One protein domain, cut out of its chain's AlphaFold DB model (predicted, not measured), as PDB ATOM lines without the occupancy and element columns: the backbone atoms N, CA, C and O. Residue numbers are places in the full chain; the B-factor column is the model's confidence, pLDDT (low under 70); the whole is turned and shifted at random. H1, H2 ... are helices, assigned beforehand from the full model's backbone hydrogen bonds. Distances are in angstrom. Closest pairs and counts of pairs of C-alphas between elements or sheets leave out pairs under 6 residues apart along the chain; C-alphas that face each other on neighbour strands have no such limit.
ATOM      1  N   TYR A  23     -14.214  32.849 -50.852       42.22
ATOM      2  CA  TYR A  23     -14.552  33.226 -49.492       42.22
ATOM      3  C   TYR A  23     -13.280  32.984 -48.696       42.22
ATOM      4  O   TYR A  23     -12.892  31.837 -48.461       42.22
ATOM      5  N   ILE A  24     -12.574  34.062 -48.353       38.88
ATOM      6  CA  ILE A  24     -11.517  33.999 -47.366       38.88
ATOM      7  C   ILE A  24     -12.279  33.686 -46.093       38.88
ATOM      8  O   ILE A  24     -12.802  34.564 -45.411       38.88
ATOM      9  N   VAL A  25     -12.438  32.391 -45.840       40.06
ATOM     10  CA  VAL A  25     -12.912  31.885 -44.574       40.06
ATOM     11  C   VAL A  25     -11.775  32.215 -43.624       40.06
ATOM     12  O   VAL A  25     -10.843  31.429 -43.456       40.06
ATOM     13  N   ASN A  26     -11.792  33.434 -43.078       44.47
ATOM     14  CA  ASN A  26     -10.958  33.778 -41.941       44.47
ATOM     15  C   ASN A  26     -11.113  32.635 -40.935       44.47
ATOM     16  O   ASN A  26     -12.214  32.108 -40.766       44.47
ATOM     17  N   GLY A  27     -10.025  32.220 -40.286       46.59
ATOM     18  CA  GLY A  27     -10.064  31.154 -39.276       46.59
ATOM     19  C   GLY A  27     -11.059  31.416 -38.134       46.59
ATOM     20  O   GLY A  27     -11.361  30.501 -37.375       46.59
ATOM     21  N   ASP A  28     -11.594  32.637 -38.067       55.25
ATOM     22  CA  ASP A  28     -12.652  33.104 -37.174       55.25
ATOM     23  C   ASP A  28     -14.072  32.745 -37.645       55.25
ATOM     24  O   ASP A  28     -15.048  33.057 -36.967       55.25
ATOM     25  N   SER A  29     -14.228  32.096 -38.805       68.44
ATOM     26  CA  SER A  29     -15.548  31.679 -39.264       68.44
ATOM     27  C   SER A  29     -16.100  30.533 -38.403       68.44
ATOM     28  O   SER A  29     -15.380  29.578 -38.082       68.44
ATOM     29  N   PRO A  30     -17.410  30.561 -38.117       70.44
ATOM     30  CA  PRO A  30     -18.172  29.457 -37.537       70.44
ATOM     31  C   PRO A  30     -17.796  28.070 -38.053       70.44
ATOM     32  O   PRO A  30     -17.519  27.135 -37.298       70.44
ATOM     33  N   TYR A  31     -17.741  27.964 -39.379       72.44
ATOM     34  CA  TYR A  31     -17.504  26.726 -40.098       72.44
ATOM     35  C   TYR A  31     -16.046  26.291 -40.002       72.44
ATOM     36  O   TYR A  31     -15.773  25.096 -39.878       72.44
ATOM     37  N   ALA A  32     -15.109  27.247 -40.002       81.44
ATOM     38  CA  ALA A  32     -13.704  26.956 -39.741       81.44
ATOM     39  C   ALA A  32     -13.520  26.405 -38.318       81.44
ATOM     40  O   ALA A  32     -12.803  25.420 -38.131       81.44
ATOM     41  N   CYS A  33     -14.233  26.962 -37.334       83.12
ATOM     42  CA  CYS A  33     -14.220  26.462 -35.962       83.12
ATOM     43  C   CYS A  33     -14.800  25.040 -35.861       83.12
ATOM     44  O   CYS A  33     -14.163  24.151 -35.289       83.12
ATOM     45  N   TRP A  34     -15.956  24.776 -36.484       84.81
ATOM     46  CA  TRP A  34     -16.566  23.440 -36.519       84.81
ATOM     47  C   TRP A  34     -15.656  22.402 -37.184       84.81
ATOM     48  O   TRP A  34     -15.388  21.344 -36.605       84.81
ATOM     49  N   GLY A  35     -15.122  22.724 -38.366       84.62
ATOM     50  CA  GLY A  35     -14.189  21.868 -39.097       84.62
ATOM     51  C   GLY A  35     -12.893  21.618 -38.322       84.62
ATOM     52  O   GLY A  35     -12.416  20.484 -38.250       84.62
ATOM     53  N   GLY A  36     -12.356  22.644 -37.655       87.81
ATOM     54  CA  GLY A  36     -11.195  22.529 -36.774       87.81
ATOM     55  C   GLY A  36     -11.442  21.597 -35.585       87.81
ATOM     56  O   GLY A  36     -10.606  20.739 -35.285       87.81
ATOM     57  N   CYS A  37     -12.608  21.700 -34.941       87.31
ATOM     58  CA  CYS A  37     -13.011  20.803 -33.857       87.31
ATOM     59  C   CYS A  37     -13.155  19.354 -34.327       87.31
ATOM     60  O   CYS A  37     -12.711  18.435 -33.632       87.31
ATOM     61  N   TYR A  38     -13.724  19.141 -35.514       85.25
ATOM     62  CA  TYR A  38     -13.874  17.811 -36.094       85.25
ATOM     63  C   TYR A  38     -12.511  17.183 -36.400       85.25
ATOM     64  O   TYR A  38     -12.217  16.070 -35.952       85.25
ATOM     65  N   ASN A  39     -11.628  17.932 -37.066       85.62
ATOM     66  CA  ASN A  39     -10.268  17.488 -37.362       85.62
ATOM     67  C   ASN A  39      -9.515  17.113 -36.083       85.62
ATOM     68  O   ASN A  39      -8.939  16.029 -35.992       85.62
ATOM     69  N   LYS A  40      -9.558  17.987 -35.074       85.44
ATOM     70  CA  LYS A  40      -8.836  17.802 -33.814       85.44
ATOM     71  C   LYS A  40      -9.342  16.616 -32.999       85.44
ATOM     72  O   LYS A  40      -8.531  15.875 -32.453       85.44
ATOM     73  N   CYS A  41     -10.656  16.475 -32.855       84.81
ATOM     74  CA  CYS A  41     -11.238  15.535 -31.898       84.81
ATOM     75  C   CYS A  41     -11.594  14.177 -32.506       84.81
ATOM     76  O   CYS A  41     -11.611  13.192 -31.766       84.81
ATOM     77  N   ILE A  42     -11.855  14.116 -33.816       83.50
ATOM     78  CA  ILE A  42     -12.334  12.912 -34.506       83.50
ATOM     79  C   ILE A  42     -11.271  12.355 -35.461       83.50
ATOM     80  O   ILE A  42     -10.861  11.205 -35.303       83.50
ATOM     81  N   LEU A  43     -10.796  13.152 -36.431       82.81
ATOM     82  CA  LEU A  43      -9.895  12.647 -37.481       82.81
ATOM     83  C   LEU A  43      -8.484  12.356 -36.960       82.81
ATOM     84  O   LEU A  43      -7.963  11.259 -37.155       82.81
ATOM     85  N   LEU A  44      -7.866  13.323 -36.274       80.50
ATOM     86  CA  LEU A  44      -6.481  13.202 -35.801       80.50
ATOM     87  C   LEU A  44      -6.322  12.223 -34.633       80.50
ATOM     88  O   LEU A  44      -5.221  11.750 -34.372       80.50
ATOM     89  N   THR A  45      -7.407  11.898 -33.933       73.25
ATOM     90  CA  THR A  45      -7.394  10.938 -32.821       73.25
ATOM     91  C   THR A  45      -7.599   9.495 -33.278       73.25
ATOM     92  O   THR A  45      -7.627   8.603 -32.431       73.25
ATOM     93  N   MET A  46      -7.754   9.249 -34.590       66.38
ATOM     94  CA  MET A  46      -8.089   7.936 -35.159       66.38
ATOM     95  C   MET A  46      -9.238   7.241 -34.414       66.38
ATOM     96  O   MET A  46      -9.260   6.013 -34.287       66.38
ATOM     97  N   LYS A  47     -10.215   8.006 -33.903       64.19
ATOM     98  CA  LYS A  47     -11.445   7.421 -33.366       64.19
ATOM     99  C   LYS A  47     -12.218   6.831 -34.543       64.19
ATOM    100  O   LYS A  47     -13.027   7.489 -35.175       64.19
ATOM    101  N   SER A  48     -11.961   5.558 -34.819       54.09
ATOM    102  CA  SER A  48     -12.590   4.739 -35.863       54.09
ATOM    103  C   SER A  48     -14.063   4.411 -35.593       54.09
ATOM    104  O   SER A  48     -14.687   3.666 -36.346       54.09
ATOM    105  N   ARG A  49     -14.641   4.949 -34.515       60.00
ATOM    106  CA  ARG A  49     -16.075   4.852 -34.262       60.00
ATOM    107  C   ARG A  49     -16.765   5.995 -34.976       60.00
ATOM    108  O   ARG A  49     -16.311   7.131 -34.874       60.00
ATOM    109  N   ILE A  50     -17.858   5.648 -35.659       57.44
ATOM    110  CA  ILE A  50     -18.846   6.555 -36.256       57.44
ATOM    111  C   ILE A  50     -18.856   7.854 -35.446       57.44
ATOM    112  O   ILE A  50     -19.100   7.756 -34.237       57.44
ATOM    113  N   PRO A  51     -18.546   9.019 -36.049       56.16
ATOM    114  CA  PRO A  51     -18.534  10.287 -35.340       56.16
ATOM    115  C   PRO A  51     -19.929  10.518 -34.769       56.16
ATOM    116  O   PRO A  51     -20.836  10.995 -35.443       56.16
ATOM    117  N   SER A  52     -20.140  10.107 -33.525       59.84
ATOM    118  CA  SER A  52     -21.313  10.525 -32.792       59.84
ATOM    119  C   SER A  52     -21.062  11.989 -32.494       59.84
ATOM    120  O   SER A  52     -20.018  12.331 -31.933       59.84
ATOM    121  N   GLY A  53     -22.013  12.855 -32.844       62.94
ATOM    122  CA  GLY A  53     -21.967  14.270 -32.468       62.94
ATOM    123  C   GLY A  53     -21.773  14.496 -30.959       62.94
ATOM    124  O   GLY A  53     -21.467  15.610 -30.557       62.94
ATOM    125  N   ASN A  54     -21.875  13.440 -30.140       70.06
ATOM    126  CA  ASN A  54     -21.705  13.442 -28.691       70.06
ATOM    127  C   ASN A  54     -20.273  13.144 -28.204       70.06
ATOM    128  O   ASN A  54     -20.088  12.897 -27.011       70.06
ATOM    129  N   ASP A  55     -19.248  13.127 -29.064       82.00
ATOM    130  CA  ASP A  55     -17.871  12.987 -28.577       82.00
ATOM    131  C   ASP A  55     -17.514  14.129 -27.591       82.00
ATOM    132  O   ASP A  55     -17.627  15.303 -27.954       82.00
ATOM    133  N   PRO A  56     -17.048  13.837 -26.358       86.38
ATOM    134  CA  PRO A  56     -16.817  14.876 -25.353       86.38
ATOM    135  C   PRO A  56     -15.759  15.913 -25.746       86.38
ATOM    136  O   PRO A  56     -15.858  17.067 -25.331       86.38
ATOM    137  N   CYS A  57     -14.742  15.529 -26.532       86.25
ATOM    138  CA  CYS A  57     -13.766  16.485 -27.057       86.25
ATOM    139  C   CYS A  57     -14.449  17.403 -28.068       86.25
ATOM    140  O   CYS A  57     -14.294  18.620 -27.984       86.25
ATOM    141  N   TYR A  58     -15.229  16.826 -28.982       85.56
ATOM    142  CA  TYR A  58     -15.913  17.569 -30.032       85.56
ATOM    143  C   TYR A  58     -16.940  18.559 -29.468       85.56
ATOM    144  O   TYR A  58     -16.851  19.750 -29.755       85.56
ATOM    145  N   VAL A  59     -17.832  18.117 -28.573       84.38
ATOM    146  CA  VAL A  59     -18.854  18.978 -27.944       84.38
ATOM    147  C   VAL A  59     -18.213  20.106 -27.131       84.38
ATOM    148  O   VAL A  59     -18.610  21.266 -27.239       84.38
ATOM    149  N   LYS A  60     -17.171  19.796 -26.349       86.94
ATOM    150  CA  LYS A  60     -16.436  20.805 -25.570       86.94
ATOM    151  C   LYS A  60     -15.664  21.786 -26.456       86.94
ATOM    152  O   LYS A  60     -15.395  22.909 -26.038       86.94
ATOM    153  N   CYS A  61     -15.250  21.358 -27.642       87.38
ATOM    154  CA  CYS A  61     -14.612  22.232 -28.614       87.38
ATOM    155  C   CYS A  61     -15.644  23.174 -29.251       87.38
ATOM    156  O   CYS A  61     -15.428  24.383 -29.268       87.38
ATOM    157  N   LEU A  62     -16.798  22.637 -29.665       85.12
ATOM    158  CA  LEU A  62     -17.883  23.398 -30.290       85.12
ATOM    159  C   LEU A  62     -18.478  24.482 -29.394       85.12
ATOM    160  O   LEU A  62     -18.897  25.512 -29.910       85.12
ATOM    161  N   SER A  63     -18.478  24.312 -28.069       82.12
ATOM    162  CA  SER A  63     -18.980  25.354 -27.159       82.12
ATOM    163  C   SER A  63     -18.203  26.671 -27.244       82.12
ATOM    164  O   SER A  63     -18.711  27.704 -26.823       82.12
ATOM    165  N   LYS A  64     -16.990  26.648 -27.810       81.00
ATOM    166  CA  LYS A  64     -16.178  27.840 -28.090       81.00
ATOM    167  C   LYS A  64     -16.409  28.422 -29.482       81.00
ATOM    168  O   LYS A  64     -15.919  29.507 -29.759       81.00
ATOM    169  N   CYS A  65     -17.111  27.688 -30.341       78.69
ATOM    170  CA  CYS A  65     -17.507  28.141 -31.667       78.69
ATOM    171  C   CYS A  65     -18.838  28.898 -31.633       78.69
ATOM    172  O   CYS A  65     -19.176  29.551 -32.612       78.69
ATOM    173  N   ILE A  66     -19.607  28.791 -30.542       71.12
ATOM    174  CA  ILE A  66     -20.890  29.482 -30.417       71.12
ATOM    175  C   ILE A  66     -20.614  30.984 -30.309       71.12
ATOM    176  O   ILE A  66     -19.834  31.396 -29.445       71.12
ATOM    177  N   PRO A  67     -21.243  31.798 -31.164       67.25
ATOM    178  CA  PRO A  67     -21.064  33.235 -31.138       67.25
ATOM    179  C   PRO A  67     -21.487  33.826 -29.799       67.25
ATOM    180  O   PRO A  67     -22.471  33.398 -29.193       67.25
TER     181      PRO A  67
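This is residues 23 to 67 of the 110 residues of an uncharacterized protein of Solanum tuberosum (UniProt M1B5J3). A helical hairpin: the long helix H1 and the shorter H2 lie side by side, opposite ways, joined by a long loop at one end. The printed part has 45 residues with two named helices, H1 then H2, and no named strand; under half of the residues are in these elements, and the class is all helix. It is elongated, 32 by 18 by 12 A, and only just compact, close to loose, with a radius of gyration of the C-alphas of 10.9 A.

Find C-alpha 30 at (-18.172, 29.457, -37.537); from there H1, residues 30 to 43, runs 18.7 A to C-alpha 43. H2, residues 56 to 62, ends at C-alpha 62, at (-17.883, 23.398, -30.290).

H1 and H2 touch, closest at the C-alphas of Cys 41 and Tyr 58, 5.4 A apart. This helical hairpin has a shallow tilt of 17 degrees. In H1 and H2 every O i to N i+4 pair is within hydrogen-bond range.

Look to the C-alphas of Ile 24 and Arg 49 for the two farthest apart, 32.3 A. The printed part has no cut, and residues 44 to 55 make a long link. In this model pLDDT is under 70 at residues 23 to 29, 46 to 53 and 67.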